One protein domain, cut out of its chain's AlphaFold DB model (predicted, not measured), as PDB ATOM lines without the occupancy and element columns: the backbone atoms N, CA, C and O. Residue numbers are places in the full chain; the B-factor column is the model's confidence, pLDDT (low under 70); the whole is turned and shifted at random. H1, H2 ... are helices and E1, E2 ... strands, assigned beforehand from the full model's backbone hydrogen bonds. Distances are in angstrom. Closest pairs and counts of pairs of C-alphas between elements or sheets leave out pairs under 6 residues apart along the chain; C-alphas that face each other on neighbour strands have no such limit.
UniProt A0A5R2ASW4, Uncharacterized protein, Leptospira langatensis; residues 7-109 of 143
ATOM      1  N   GLN A   7     158.972 129.958 132.724       95.44
ATOM      2  CA  GLN A   7     160.126 130.318 131.908       95.44
ATOM      3  C   GLN A   7     160.330 129.332 130.752       95.44
ATOM      4  O   GLN A   7     160.551 129.772 129.625       95.44
ATOM      5  N   GLU A   8     160.185 128.028 130.998       95.94
ATOM      6  CA  GLU A   8     160.252 126.991 129.957       95.94
ATOM      7  C   GLU A   8     159.161 127.191 128.902       95.94
ATOM      8  O   GLU A   8     159.461 127.259 127.710       95.94
ATOM      9  N   ILE A   9     157.914 127.408 129.339       95.31
ATOM     10  CA  ILE A   9     156.789 127.690 128.433       95.31
ATOM     11  C   ILE A   9     157.067 128.944 127.606       95.31
ATOM     12  O   ILE A   9     156.892 128.939 126.389       95.31
ATOM     13  N   LYS A  10     157.523 130.028 128.244       94.12
ATOM     14  CA  LYS A  10     157.822 131.291 127.555       94.12
ATOM     15  C   LYS A  10     158.929 131.121 126.515       94.12
ATOM     16  O   LYS A  10     158.798 131.639 125.407       94.12
ATOM     17  N   ASN A  11     160.000 130.409 126.856       96.56
ATOM     18  CA  ASN A  11     161.127 130.172 125.956       96.56
ATOM     19  C   ASN A  11     160.718 129.302 124.765       96.56
ATOM     20  O   ASN A  11     160.994 129.672 123.625       96.56
ATOM     21  N   SER A  12     159.996 128.211 125.020       97.12
ATOM     22  CA  SER A  12     159.500 127.313 123.976       97.12
ATOM     23  C   SER A  12     158.533 128.025 123.026       97.12
ATOM     24  O   SER A  12     158.746 128.032 121.816       97.12
ATOM     25  N   LYS A  13     157.547 128.754 123.564       96.12
ATOM     26  CA  LYS A  13     156.623 129.576 122.766       96.12
ATOM     27  C   LYS A  13     157.345 130.634 121.935       96.12
ATOM     28  O   LYS A  13     156.982 130.872 120.786       96.12
ATOM     29  N   ARG A  14     158.387 131.268 122.484       95.25
ATOM     30  CA  ARG A  14     159.199 132.248 121.747       95.25
ATOM     31  C   ARG A  14     159.977 131.601 120.599       95.25
ATOM     32  O   ARG A  14     160.054 132.207 119.531       95.25
ATOM     33  N   ALA A  15     160.544 130.415 120.812       96.38
ATOM     34  CA  ALA A  15     161.243 129.662 119.772       96.38
ATOM     35  C   ALA A  15     160.281 129.265 118.642       96.38
ATOM     36  O   ALA A  15     160.516 129.635 117.491       96.38
ATOM     37  N   ALA A  16     159.140 128.668 118.994       96.81
ATOM     38  CA  ALA A  16     158.090 128.293 118.051       96.81
ATOM     39  C   ALA A  16     157.577 129.492 117.239       96.81
ATOM     40  O   ALA A  16     157.477 129.435 116.015       96.81
ATOM     41  N   LEU A  17     157.317 130.631 117.895       96.00
ATOM     42  CA  LEU A  17     156.876 131.841 117.199       96.00
ATOM     43  C   LEU A  17     157.942 132.365 116.227       96.00
ATOM     44  O   LEU A  17     157.602 132.816 115.135       96.00
ATOM     45  N   LYS A  18     159.228 132.308 116.595       96.00
ATOM     46  CA  LYS A  18     160.325 132.703 115.699       96.00
ATOM     47  C   LYS A  18     160.347 131.823 114.447       96.00
ATOM     48  O   LYS A  18     160.535 132.347 113.351       96.00
ATOM     49  N   GLU A  19     160.125 130.526 114.610       94.69
ATOM     50  CA  GLU A  19     160.081 129.564 113.511       94.69
ATOM     51  C   GLU A  19     158.876 129.782 112.595       94.69
ATOM     52  O   GLU A  19     159.035 129.916 111.383       94.69
ATOM     53  N   ILE A  20     157.688 129.963 113.173       95.69
ATOM     54  CA  ILE A  20     156.474 130.287 112.416       95.69
ATOM     55  C   ILE A  20     156.666 131.568 111.601       95.69
ATOM     56  O   ILE A  20     156.344 131.613 110.417       95.69
ATOM     57  N   LEU A  21     157.229 132.614 112.210       94.88
ATOM     58  CA  LEU A  21     157.494 133.869 111.512       94.88
ATOM     59  C   LEU A  21     158.550 133.726 110.413       94.88
ATOM     60  O   LEU A  21     158.512 134.501 109.462       94.88
ATOM     61  N   ARG A  22     159.488 132.779 110.531       94.19
ATOM     62  CA  ARG A  22     160.437 132.456 109.460       94.19
ATOM     63  C   ARG A  22     159.695 131.864 108.265       94.19
ATOM     64  O   ARG A  22     159.882 132.357 107.158       94.19
ATOM     65  N   PHE A  23     158.818 130.886 108.496       93.38
ATOM     66  CA  PHE A  23     158.017 130.278 107.433       93.38
ATOM     67  C   PHE A  23     157.056 131.280 106.786       93.38
ATOM     68  O   PHE A  23     157.056 131.416 105.572       93.38
ATOM     69  N   LEU A  24     156.306 132.060 107.569       93.38
ATOM     70  CA  LEU A  24     155.343 133.041 107.040       93.38
ATOM     71  C   LEU A  24     155.980 134.187 106.234       93.38
ATOM     72  O   LEU A  24     155.272 134.913 105.542       93.38
ATOM     73  N   ARG A  25     157.295 134.396 106.355       92.25
ATOM     74  CA  ARG A  25     158.048 135.372 105.548       92.25
ATOM     75  C   ARG A  25     158.697 134.754 104.314       92.25
ATOM     76  O   ARG A  25     159.217 135.506 103.494       92.25
ATOM     77  N   ALA A  26     158.725 133.428 104.208       88.81
ATOM     78  CA  ALA A  26     159.258 132.759 103.036       88.81
ATOM     79  C   ALA A  26     158.354 133.033 101.828       88.81
ATOM     80  O   ALA A  26     157.131 133.097 101.958       88.81
ATOM     81  N   SER A  27     158.964 133.185 100.652       83.06
ATOM     82  CA  SER A  27     158.233 133.279  99.384       83.06
ATOM     83  C   SER A  27     157.473 131.987  99.079       83.06
ATOM     84  O   SER A  27     156.358 132.039  98.568       83.06
ATOM     85  N   ASP A  28     158.058 130.845  99.445       84.81
ATOM     86  CA  ASP A  28     157.440 129.527  99.377       84.81
ATOM     87  C   ASP A  28     157.458 128.863 100.763       84.81
ATOM     88  O   ASP A  28     158.505 128.474 101.284       84.81
ATOM     89  N   ILE A  29     156.272 128.753 101.365       86.25
ATOM     90  CA  ILE A  29     156.059 128.132 102.680       86.25
ATOM     91  C   ILE A  29     156.227 126.610 102.609       86.25
ATOM     92  O   ILE A  29     156.557 125.988 103.615       86.25
ATOM     93  N   GLU A  30     155.991 126.000 101.446       81.81
ATOM     94  CA  GLU A  30     156.001 124.547 101.273       81.81
ATOM     95  C   GLU A  30     157.382 124.017 100.881       81.81
ATOM     96  O   GLU A  30     157.683 122.860 101.165       81.81
ATOM     97  N   SER A  31     158.229 124.854 100.271       80.81
ATOM     98  CA  SER A  31     159.580 124.485  99.822       80.81
ATOM     99  C   SER A  31     160.414 123.735 100.875       80.81
ATOM    100  O   SER A  31     160.994 122.713 100.512       80.81
ATOM    101  N   PRO A  32     160.452 124.137 102.164       78.06
ATOM    102  CA  PRO A  32     161.228 123.420 103.179       78.06
ATOM    103  C   PRO A  32     160.762 121.982 103.436       78.06
ATOM    104  O   PRO A  32     161.507 121.199 104.014       78.06
ATOM    105  N   PHE A  33     159.535 121.649 103.039       76.88
ATOM    106  CA  PHE A  33     158.901 120.359 103.296       76.88
ATOM    107  C   PHE A  33     158.859 119.454 102.057       76.88
ATOM    108  O   PHE A  33     158.443 118.298 102.160       76.88
ATOM    109  N   LYS A  34     159.287 119.969 100.898       71.50
ATOM    110  CA  LYS A  34     159.330 119.252  99.620       71.50
ATOM    111  C   LYS A  34     160.741 118.726  99.332       71.50
ATOM    112  O   LYS A  34     161.736 119.410  99.556       71.50
ATOM    113  N   GLY A  35     160.824 117.504  98.819       63.47
ATOM    114  CA  GLY A  35     162.030 116.890  98.276       63.47
ATOM    115  C   GLY A  35     162.403 117.461  96.906       63.47
ATOM    116  O   GLY A  35     161.698 118.296  96.338       63.47
ATOM    117  N   ARG A  36     163.526 116.988  96.345       57.72
ATOM    118  CA  ARG A  36     164.002 117.398  95.005       57.72
ATOM    119  C   ARG A  36     163.032 117.024  93.875       57.72
ATOM    120  O   ARG A  36     163.084 117.626  92.813       57.72
ATOM    121  N   ASP A  37     162.176 116.041  94.119       60.88
ATOM    122  CA  ASP A  37     161.102 115.560  93.251       60.88
ATOM    123  C   ASP A  37     159.764 116.292  93.478       60.88
ATOM    124  O   ASP A  37     158.779 116.009  92.800       60.88
ATOM    125  N   GLY A  38     159.708 117.232  94.428       52.78
ATOM    126  CA  GLY A  38     158.487 117.938  94.817       52.78
ATOM    127  C   GLY A  38     157.573 117.160  95.773       52.78
ATOM    128  O   GLY A  38     156.540 117.702  96.173       52.78
ATOM    129  N   GLY A  39     157.936 115.931  96.169       57.12
ATOM    130  CA  GLY A  39     157.189 115.120  97.137       57.12
ATOM    131  C   GLY A  39     157.459 115.539  98.586       57.12
ATOM    132  O   GLY A  39     158.533 116.039  98.900       57.12
ATOM    133  N   TYR A  40     156.507 115.350  99.504       59.44
ATOM    134  CA  TYR A  40     156.734 115.660 100.923       59.44
ATOM    135  C   TYR A  40     157.680 114.641 101.581       59.44
ATOM    136  O   TYR A  40     157.519 113.433 101.394       59.44
ATOM    137  N   TYR A  41     158.643 115.106 102.386       54.03
ATOM    138  CA  TYR A  41     159.553 114.222 103.130       54.03
ATOM    139  C   TYR A  41     158.751 113.352 104.117       54.03
ATOM    140  O   TYR A  41     158.162 113.856 105.069       54.03
ATOM    141  N   SER A  42     158.736 112.025 103.936       47.78
ATOM    142  CA  SER A  42     157.930 111.133 104.791       47.78
ATOM    143  C   SER A  42     158.447 111.018 106.236       47.78
ATOM    144  O   SER A  42     157.746 110.465 107.085       47.78
ATOM    145  N   ARG A  43     159.680 111.473 106.515       47.47
ATOM    146  CA  ARG A  43     160.353 111.292 107.815       47.47
ATOM    147  C   ARG A  43     160.271 112.494 108.750       47.47
ATOM    148  O   ARG A  43     160.356 112.293 109.953       47.47
ATOM    149  N   GLU A  44     160.027 113.697 108.239       56.25
ATOM    150  CA  GLU A  44     159.843 114.889 109.071       56.25
ATOM    151  C   GLU A  44     158.509 115.541 108.722       56.25
ATOM    152  O   GLU A  44     158.421 116.539 108.015       56.25
ATOM    153  N   LYS A  45     157.434 114.938 109.248       77.38
ATOM    154  CA  LYS A  45     156.100 115.551 109.268       77.38
ATOM    155  C   LYS A  45     156.071 116.810 110.146       77.38
ATOM    156  O   LYS A  45     155.105 117.549 110.114       77.38
ATOM    157  N   PHE A  46     157.107 117.063 110.929       87.81
ATOM    158  CA  PHE A  46     157.164 118.152 111.888       87.81
ATOM    159  C   PHE A  46     157.264 119.530 111.220       87.81
ATOM    160  O   PHE A  46     158.122 119.750 110.368       87.81
ATOM    161  N   ILE A  47     156.424 120.479 111.644       91.19
ATOM    162  CA  ILE A  47     156.537 121.891 111.239       91.19
ATOM    163  C   ILE A  47     157.047 122.743 112.401       91.19
ATOM    164  O   ILE A  47     157.971 123.534 112.227       91.19
ATOM    165  N   VAL A  48     156.404 122.643 113.564       94.62
ATOM    166  CA  VAL A  48     156.765 123.400 114.773       94.62
ATOM    167  C   VAL A  48     156.115 122.766 116.002       94.62
ATOM    168  O   VAL A  48     154.969 122.320 115.923       94.62
ATOM    169  N   SER A  49     156.785 122.807 117.158       96.06
ATOM    170  CA  SER A  49     156.172 122.485 118.451       96.06
ATOM    171  C   SER A  49     156.458 123.506 119.543       96.06
ATOM    172  O   SER A  49     157.390 124.309 119.470       96.06
ATOM    173  N   TRP A  50     155.609 123.499 120.569       97.12
ATOM    174  CA  TRP A  50     155.827 124.237 121.806       97.12
ATOM    175  C   TRP A  50     155.217 123.507 122.996       97.12
ATOM    176  O   TRP A  50     154.257 122.756 122.861       97.12
ATOM    177  N   ILE A  51     155.725 123.780 124.194       96.00
ATOM    178  CA  ILE A  51     155.190 123.210 125.432       96.00
ATOM    179  C   ILE A  51     154.218 124.159 126.141       96.00
ATOM    180  O   ILE A  51     154.361 125.386 126.112       96.00
ATOM    181  N   ASP A  52     153.220 123.579 126.807       94.31
ATOM    182  CA  ASP A  52     152.296 124.272 127.707       94.31
ATOM    183  C   ASP A  52     151.754 123.313 128.786       94.31
ATOM    184  O   ASP A  52     151.879 122.095 128.687       94.31
ATOM    185  N   ASN A  53     151.110 123.849 129.820       92.50
ATOM    186  CA  ASN A  53     150.397 123.057 130.828       92.50
ATOM    187  C   ASN A  53     148.889 123.017 130.516       92.50
ATOM    188  O   ASN A  53     148.081 123.660 131.200       92.50
ATOM    189  N   TRP A  54     148.488 122.273 129.483       89.00
ATOM    190  CA  TRP A  54     147.084 122.152 129.078       89.00
ATOM    191  C   TRP A  54     146.236 121.509 130.177       89.00
ATOM    192  O   TRP A  54     146.469 120.370 130.566       89.00
ATOM    193  N   LYS A  55     145.244 122.238 130.703       87.69
ATOM    194  CA  LYS A  55     144.416 121.784 131.838       87.69
ATOM    195  C   LYS A  55     145.257 121.252 133.014       87.69
ATOM    196  O   LYS A  55     144.901 120.260 133.635       87.69
ATOM    197  N   SER A  56     146.371 121.922 133.326       88.06
ATOM    198  CA  SER A  56     147.348 121.505 134.352       88.06
ATOM    199  C   SER A  56     148.188 120.263 134.027       88.06
ATOM    200  O   SER A  56     148.965 119.850 134.885       88.06
ATOM    201  N   ILE A  57     148.096 119.717 132.814       90.50
ATOM    202  CA  ILE A  57     148.887 118.574 132.351       90.50
ATOM    203  C   ILE A  57     150.022 119.090 131.449       90.50
ATOM    204  O   ILE A  57     149.730 119.766 130.456       90.50
ATOM    205  N   PRO A  58     151.299 118.785 131.750       93.62
ATOM    206  CA  PRO A  58     152.414 119.076 130.851       93.62
ATOM    207  C   PRO A  58     152.152 118.444 129.487       93.62
ATOM    208  O   PRO A  58     151.950 117.233 129.389       93.62
ATOM    209  N   SER A  59     152.088 119.277 128.456       94.75
ATOM    210  CA  SER A  59     151.761 118.857 127.100       94.75
ATOM    211  C   SER A  59     152.671 119.548 126.095       94.75
ATOM    212  O   SER A  59     152.957 120.742 126.215       94.75
ATOM    213  N   GLU A  60     153.086 118.803 125.085       95.62
ATOM    214  CA  GLU A  60     153.669 119.337 123.863       95.62
ATOM    215  C   GLU A  60     152.555 119.542 122.841       95.62
ATOM    216  O   GLU A  60     151.683 118.695 122.680       95.62
ATOM    217  N   PHE A  61     152.564 120.684 122.172       96.06
ATOM    218  CA  PHE A  61     151.713 120.999 121.038       96.06
ATOM    219  C   PHE A  61     152.564 120.935 119.790       96.06
ATOM    220  O   PHE A  61     153.627 121.548 119.777       96.06
ATOM    221  N   SER A  62     152.084 120.279 118.743       95.44
ATOM    222  CA  SER A  62     152.800 120.180 117.474       95.44
ATOM    223  C   SER A  62     151.870 120.472 116.307       95.44
ATOM    224  O   SER A  62     150.710 120.047 116.277       95.44
ATOM    225  N   LEU A  63     152.380 121.246 115.354       95.62
ATOM    226  CA  LEU A  63     151.809 121.356 114.024       95.62
ATOM    227  C   LEU A  63     152.606 120.422 113.117       95.62
ATOM    228  O   LEU A  63     153.807 120.620 112.944       95.62
ATOM    229  N   ASP A  64     151.925 119.444 112.535       92.62
ATOM    230  CA  ASP A  64     152.542 118.398 111.727       92.62
ATOM    231  C   ASP A  64     151.831 118.271 110.377       92.62
ATOM    232  O   ASP A  64     150.615 118.438 110.279       92.62
ATOM    233  N   LEU A  65     152.578 117.969 109.323       90.75
ATOM    234  CA  LEU A  65     152.083 117.555 108.022       90.75
ATOM    235  C   LEU A  65     151.369 116.212 108.127       90.75
ATOM    236  O   LEU A  65     151.837 115.258 108.748       90.75
ATOM    237  N   CYS A  66     150.246 116.129 107.435       88.12
ATOM    238  CA  CYS A  66     149.540 114.882 107.225       88.12
ATOM    239  C   CYS A  66     150.311 114.016 106.218       88.12
ATOM    240  O   CYS A  66     150.892 114.547 105.271       88.12
ATOM    241  N   ASP A  67     150.288 112.690 106.366       82.38
ATOM    242  CA  ASP A  67     150.714 111.808 105.268       82.38
ATOM    243  C   ASP A  67     149.715 111.823 104.110       82.38
ATOM    244  O   ASP A  67     148.569 112.242 104.262       82.38
ATOM    245  N   SER A  68     150.157 111.349 102.944       81.56
ATOM    246  CA  SER A  68     149.352 111.308 101.723       81.56
ATOM    247  C   SER A  68     148.010 110.604 101.919       81.56
ATOM    248  O   SER A  68     146.992 111.115 101.463       81.56
ATOM    249  N   PHE A  69     147.980 109.483 102.643       83.19
ATOM    250  CA  PHE A  69     146.745 108.752 102.913       83.19
ATOM    251  C   PHE A  69     145.746 109.606 103.707       83.19
ATOM    252  O   PHE A  69     144.596 109.779 103.291       83.19
ATOM    253  N   TYR A  70     146.187 110.204 104.815       83.38
ATOM    254  CA  TYR A  70     145.333 111.053 105.638       83.38
ATOM    255  C   TYR A  70     144.948 112.358 104.930       83.38
ATOM    256  O   TYR A  70     143.818 112.827 105.093       83.38
ATOM    257  N   GLN A  71     145.839 112.922 104.106       88.25
ATOM    258  CA  GLN A  71     145.533 114.064 103.237       88.25
ATOM    259  C   GLN A  71     144.409 113.722 102.256       88.25
ATOM    260  O   GLN A  71     143.445 114.479 102.161       88.25
ATOM    261  N   SER A  72     144.488 112.582 101.566       84.88
ATOM    262  CA  SER A  72     143.456 112.138 100.620       84.88
ATOM    263  C   SER A  72     142.114 111.880 101.300       84.88
ATOM    264  O   SER A  72     141.075 112.210 100.737       84.88
ATOM    265  N   TYR A  73     142.128 111.330 102.516       89.25
ATOM    266  CA  TYR A  73     140.906 111.023 103.258       89.25
ATOM    267  C   TYR A  73     140.233 112.265 103.866       89.25
ATOM    268  O   TYR A  73     139.027 112.454 103.740       89.25
ATOM    269  N   SER A  74     141.002 113.126 104.542       89.69
ATOM    270  CA  SER A  74     140.465 114.264 105.312       89.69
ATOM    271  C   SER A  74     140.459 115.593 104.545       89.69
ATOM    272  O   SER A  74     139.757 116.540 104.916       89.69
ATOM    273  N   GLY A  75     141.286 115.703 103.504       88.69
ATOM    274  CA  GLY A  75     141.607 116.959 102.830       88.69
ATOM    275  C   GLY A  75     142.511 117.898 103.638       88.69
ATOM    276  O   GLY A  75     142.716 119.040 103.221       88.69
ATOM    277  N   PHE A  76     143.024 117.486 104.802       92.81
ATOM    278  CA  PHE A  76     143.935 118.300 105.609       92.81
ATOM    279  C   PHE A  76     145.380 118.076 105.199       92.81
ATOM    280  O   PHE A  76     145.843 116.948 105.216       92.81
ATOM    281  N   VAL A  77     146.098 119.165 104.932       90.81
ATOM    282  CA  VAL A  77     147.541 119.190 104.651       90.81
ATOM    283  C   VAL A  77     148.360 119.111 105.938       90.81
ATOM    284  O   VAL A  77     149.408 118.476 105.963       90.81
ATOM    285  N   CYS A  78     147.887 119.737 107.018       93.00
ATOM    286  CA  CYS A  78     148.529 119.655 108.326       93.00
ATOM    287  C   CYS A  78     147.510 119.629 109.469       93.00
ATOM    288  O   CYS A  78     146.372 120.091 109.334       93.00
ATOM    289  N   THR A  79     147.932 119.108 110.615       94.38
ATOM    290  CA  THR A  79     147.141 119.002 111.841       94.38
ATOM    291  C   THR A  79     147.865 119.625 113.014       94.38
ATOM    292  O   THR A  79     149.078 119.512 113.137       94.38
ATOM    293  N   LEU A  80     147.097 120.253 113.901       95.50
ATOM    294  CA  LEU A  80     147.575 120.677 115.207       95.50
ATOM    295  C   LEU A  80     147.111 119.658 116.243       95.50
ATOM    296  O   LEU A  80     145.906 119.414 116.383       95.50
ATOM    297  N   SER A  81     148.053 119.109 116.993       94.38
ATOM    298  CA  SER A  81     147.793 118.164 118.070       94.38
ATOM    299  C   SER A  81     148.398 118.655 119.383       94.38
ATOM    300  O   SER A  81     149.195 119.597 119.409       94.38
ATOM    301  N   HIS A  82     147.983 118.044 120.489       92.94
ATOM    302  CA  HIS A  82     148.777 118.060 121.705       92.94
ATOM    303  C   HIS A  82     148.959 116.649 122.244       92.94
ATOM    304  O   HIS A  82     148.032 115.836 122.229       92.94
ATOM    305  N   ARG A  83     150.152 116.388 122.767       92.94
ATOM    306  CA  ARG A  83     150.561 115.129 123.370       92.94
ATOM    307  C   ARG A  83     151.011 115.373 124.801       92.94
ATOM    308  O   ARG A  83     151.723 116.323 125.108       92.94
ATOM    309  N   SER A  84     150.580 114.491 125.683       89.75
ATOM    310  CA  SER A  84     151.053 114.367 127.059       89.75
ATOM    311  C   SER A  84     151.444 112.910 127.309       89.75
ATOM    312  O   SER A  84     151.254 112.064 126.438       89.75
ATOM    313  N   ILE A  85     151.931 112.585 128.508       84.31
ATOM    314  CA  ILE A  85     152.270 111.192 128.845       84.31
ATOM    315  C   ILE A  85     151.058 110.246 128.801       84.31
ATOM    316  O   ILE A  85     151.222 109.044 128.647       84.31
ATOM    317  N   VAL A  86     149.846 110.780 128.995       83.56
ATOM    318  CA  VAL A  86     148.621 109.985 129.180       83.56
ATOM    319  C   VAL A  86     147.709 109.981 127.957       83.56
ATOM    320  O   VAL A  86     146.860 109.105 127.841       83.56
ATOM    321  N   HIS A  87     147.822 110.972 127.072       84.75
ATOM    322  CA  HIS A  87     146.988 111.046 125.876       84.75
ATOM    323  C   HIS A  87     147.590 111.964 124.818       84.75
ATOM    324  O   HIS A  87     148.284 112.938 125.126       84.75
ATOM    325  N   GLU A  88     147.209 111.683 123.580       90.19
ATOM    326  CA  GLU A  88     147.374 112.548 122.425       90.19
ATOM    327  C   GLU A  88     145.996 112.921 121.882       90.19
ATOM    328  O   GLU A  88     145.071 112.104 121.887       90.19
ATOM    329  N   LYS A  89     145.835 114.171 121.449       91.62
ATOM    330  CA  LYS A  89     144.587 114.647 120.861       91.62
ATOM    331  C   LYS A  89     144.847 115.630 119.728       91.62
ATOM    332  O   LYS A  89     145.484 116.665 119.920       91.62
ATOM    333  N   GLN A  90     144.245 115.358 118.572       92.31
ATOM    334  CA  GLN A  90     144.126 116.337 117.497       92.31
ATOM    335  C   GLN A  90     143.140 117.440 117.911       92.31
ATOM    336  O   GLN A  90     142.007 117.172 118.317       92.31
ATOM    337  N   ILE A  91     143.570 118.695 117.795       91.56
ATOM    338  CA  ILE A  91     142.768 119.883 118.126       91.56
ATOM    339  C   ILE A  91     142.519 120.800 116.925       91.56
ATOM    340  O   ILE A  91     141.784 121.778 117.052       91.56
ATOM    341  N   GLY A  92     143.105 120.496 115.765       92.81
ATOM    342  CA  GLY A  92     142.833 121.195 114.513       92.81
ATOM    343  C   GLY A  92     143.340 120.433 113.292       92.81
ATOM    344  O   GLY A  92     144.288 119.657 113.385       92.81
ATOM    345  N   GLY A  93     142.698 120.661 112.147       94.69
ATOM    346  CA  GLY A  93     143.130 120.199 110.829       94.69
ATOM    347  C   GLY A  93     142.991 121.333 109.817       94.69
ATOM    348  O   GLY A  93     142.027 122.101 109.872       94.69
ATOM    349  N   TYR A  94     143.971 121.478 108.929       95.00
ATOM    350  CA  TYR A  94     144.084 122.627 108.035       95.00
ATOM    351  C   TYR A  94     144.381 122.191 106.608       95.00
ATOM    352  O   TYR A  94     145.249 121.361 106.360       95.00
ATOM    353  N   ARG A  95     143.697 122.813 105.644       91.81
ATOM    354  CA  ARG A  95     143.880 122.556 104.206       91.81
ATOM    355  C   ARG A  95     145.107 123.253 103.598       91.81
ATOM    356  O   ARG A  95     145.289 123.218 102.390       91.81
ATOM    357  N   SER A  96     145.912 123.941 104.409       91.31
ATOM    358  CA  SER A  96     147.172 124.557 103.988       91.31
ATOM    359  C   SER A  96     148.112 124.750 105.177       91.31
ATOM    360  O   SER A  96     147.662 125.047 106.290       91.31
ATOM    361  N   ILE A  97     149.422 124.663 104.922       92.75
ATOM    362  CA  ILE A  97     150.463 124.945 105.924       92.75
ATOM    363  C   ILE A  97     150.328 126.384 106.435       92.75
ATOM    364  O   ILE A  97     150.361 126.624 107.640       92.75
ATOM    365  N   HIS A  98     150.085 127.341 105.531       93.75
ATOM    366  CA  HIS A  98     149.926 128.758 105.867       93.75
ATOM    367  C   HIS A  98     148.818 128.974 106.914       93.75
ATOM    368  O   HIS A  98     149.032 129.662 107.915       93.75
ATOM    369  N   ARG A  99     147.651 128.333 106.746       94.31
ATOM    370  CA  ARG A  99     146.566 128.431 107.733       94.31
ATOM    371  C   ARG A  99     146.965 127.830 109.077       94.31
ATOM    372  O   ARG A  99     146.687 128.447 110.103       94.31
ATOM    373  N   GLY A 100     147.610 126.664 109.063       95.38
ATOM    374  CA  GLY A 100     148.080 126.003 110.281       95.38
ATOM    375  C   GLY A 100     149.068 126.864 111.068       95.38
ATOM    376  O   GLY A 100     148.900 127.045 112.272       95.38
ATOM    377  N   LEU A 101     150.033 127.480 110.380       95.94
ATOM    378  CA  LEU A 101     151.010 128.399 110.970       95.94
ATOM    379  C   LEU A 101     150.346 129.633 111.601       95.94
ATOM    380  O   LEU A 101     150.697 130.015 112.717       95.94
ATOM    381  N   ILE A 102     149.366 130.238 110.920       95.19
ATOM    382  CA  ILE A 102     148.610 131.383 111.452       95.19
ATOM    383  C   ILE A 102     147.869 131.004 112.741       95.19
ATOM    384  O   ILE A 102     147.967 131.713 113.743       95.19
ATOM    385  N   GLU A 103     147.149 129.885 112.734       94.19
ATOM    386  CA  GLU A 103     146.364 129.426 113.885       94.19
ATOM    387  C   GLU A 103     147.258 129.033 115.070       94.19
ATOM    388  O   GLU A 103     146.961 129.372 116.221       94.19
ATOM    389  N   ALA A 104     148.397 128.389 114.801       95.06
ATOM    390  CA  ALA A 104     149.409 128.099 115.811       95.06
ATOM    391  C   ALA A 104     149.987 129.388 116.421       95.06
ATOM    392  O   ALA A 104     150.041 129.522 117.646       95.06
ATOM    393  N   ALA A 105     150.337 130.382 115.595       95.19
ATOM    394  CA  ALA A 105     150.867 131.660 116.069       95.19
ATOM    395  C   ALA A 105     149.885 132.389 116.994       95.19
ATOM    396  O   ALA A 105     150.284 132.868 118.056       95.19
ATOM    397  N   VAL A 106     148.597 132.436 116.635       92.31
ATOM    398  CA  VAL A 106     147.554 133.072 117.458       92.31
ATOM    399  C   VAL A 106     147.461 132.406 118.835       92.31
ATOM    400  O   VAL A 106     147.396 133.102 119.853       92.31
ATOM    401  N   LYS A 107     147.532 131.069 118.895       91.06
ATOM    402  CA  LYS A 107     147.554 130.316 120.163       91.06
ATOM    403  C   LYS A 107     148.806 130.606 120.995       91.06
ATOM    404  O   LYS A 107     148.704 130.754 122.213       91.06
ATOM    405  N   ILE A 108     149.968 130.710 120.351       93.50
ATOM    406  CA  ILE A 108     151.254 130.969 121.014       93.50
ATOM    407  C   ILE A 108     151.317 132.390 121.589       93.50
ATOM    408  O   ILE A 108     151.724 132.558 122.740       93.50
ATOM    409  N   ILE A 109     150.881 133.399 120.826       92.25
ATOM    410  CA  ILE A 109     150.830 134.805 121.268       92.25
ATOM    411  C   ILE A 109     149.897 134.955 122.485       92.25
ATOM    412  O   ILE A 109     150.129 135.787 123.368       92.25
TER     413      ILE A 109
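What this domain is: This is residues 7 to 109 of the 143 residues of an uncharacterized protein of Leptospira langatensis (UniProt A0A5R2ASW4). A twisted sheet of four strands has H3 packed over one face, running along the strands, while H1 lies beside the edge strand E1 at the sheet's level, side by side with H3. The short helix H2 sits at the end of the sheet between E2 and E3, and the long link of residues 25 to 45 runs from H1 to E1 at that same end. The printed part has 103 residues, with three named helices and four named strands in the order H1, E1, E2, H2, E3, E4, H3. The sheet order is E1, E2, E3, E4, all antiparallel, and the class is mixed, helices and strands. The whole is compact, with a radius of gyration of the C-alphas of 13.8 A and spans of 42 by 29 by 21 A.

Where its parts are: H1, residues 7 to 24, begins at C-alpha 7 (160.126, 130.318, 131.908) and is 25.5 A long. E1, residues 46 to 54, is 20.3 A long from C-alpha 46 (157.164, 118.152, 111.888), and bends by 57 degrees at residue 51. E2, residues 57 to 65, measures 24.6 A. H2 is residues 68 to 74, and E3 is residues 78 to 83. E4, residues 88 to 94, measures 17.9 A. H3, residues 97 to 109, is 18.2 A long and ends at C-alpha 109 (150.830, 134.805, 121.268).

How they stand to each other: E1 and E2 form an antiparallel hairpin, with N 50 and O 61 2.9 A apart, within hydrogen-bond range. E2 and E3 are antiparallel, with N 62 and O 81 at 3.0 A. E3 and E4 form the second hairpin, with N 80 and O 92 at 2.9 A. H3 makes two layers with the sheet, a helix on one face of it; it lies over E2 and E3 at a height of 8.7 A over the sheet. On the local plane its line stands at 5 degrees to that of E3, and their closest C-alphas, those of Cys 78 and Ile 97, are 6.1 A apart. H1 stands at the sheet's level, with a height over the sheet of 0.4 A; its closest C-alpha pair with E1 is Ser 12 and Trp 50, 5.3 A. H1 and H3 touch at a shallow tilt of 30 degrees, opposite ways, closest at the C-alphas of Lys 13 and Ile 108, 5.8 A. H2 only grazes the sheet with its residues 70 to 74 and is apart from H1 and H3. In H1, H2 and H3 every O i to N i+4 pair is within hydrogen-bond range.

The domain as a whole: The two C-alphas farthest apart, those of Asp 37 and Ser 56, are 43.7 A apart. The printed part has no cut. The link from H1 to E1, 21 residues, is long, and the other links are tight. The mean pLDDT of the printed part is 87.7, and residues 35 to 44 are under 70.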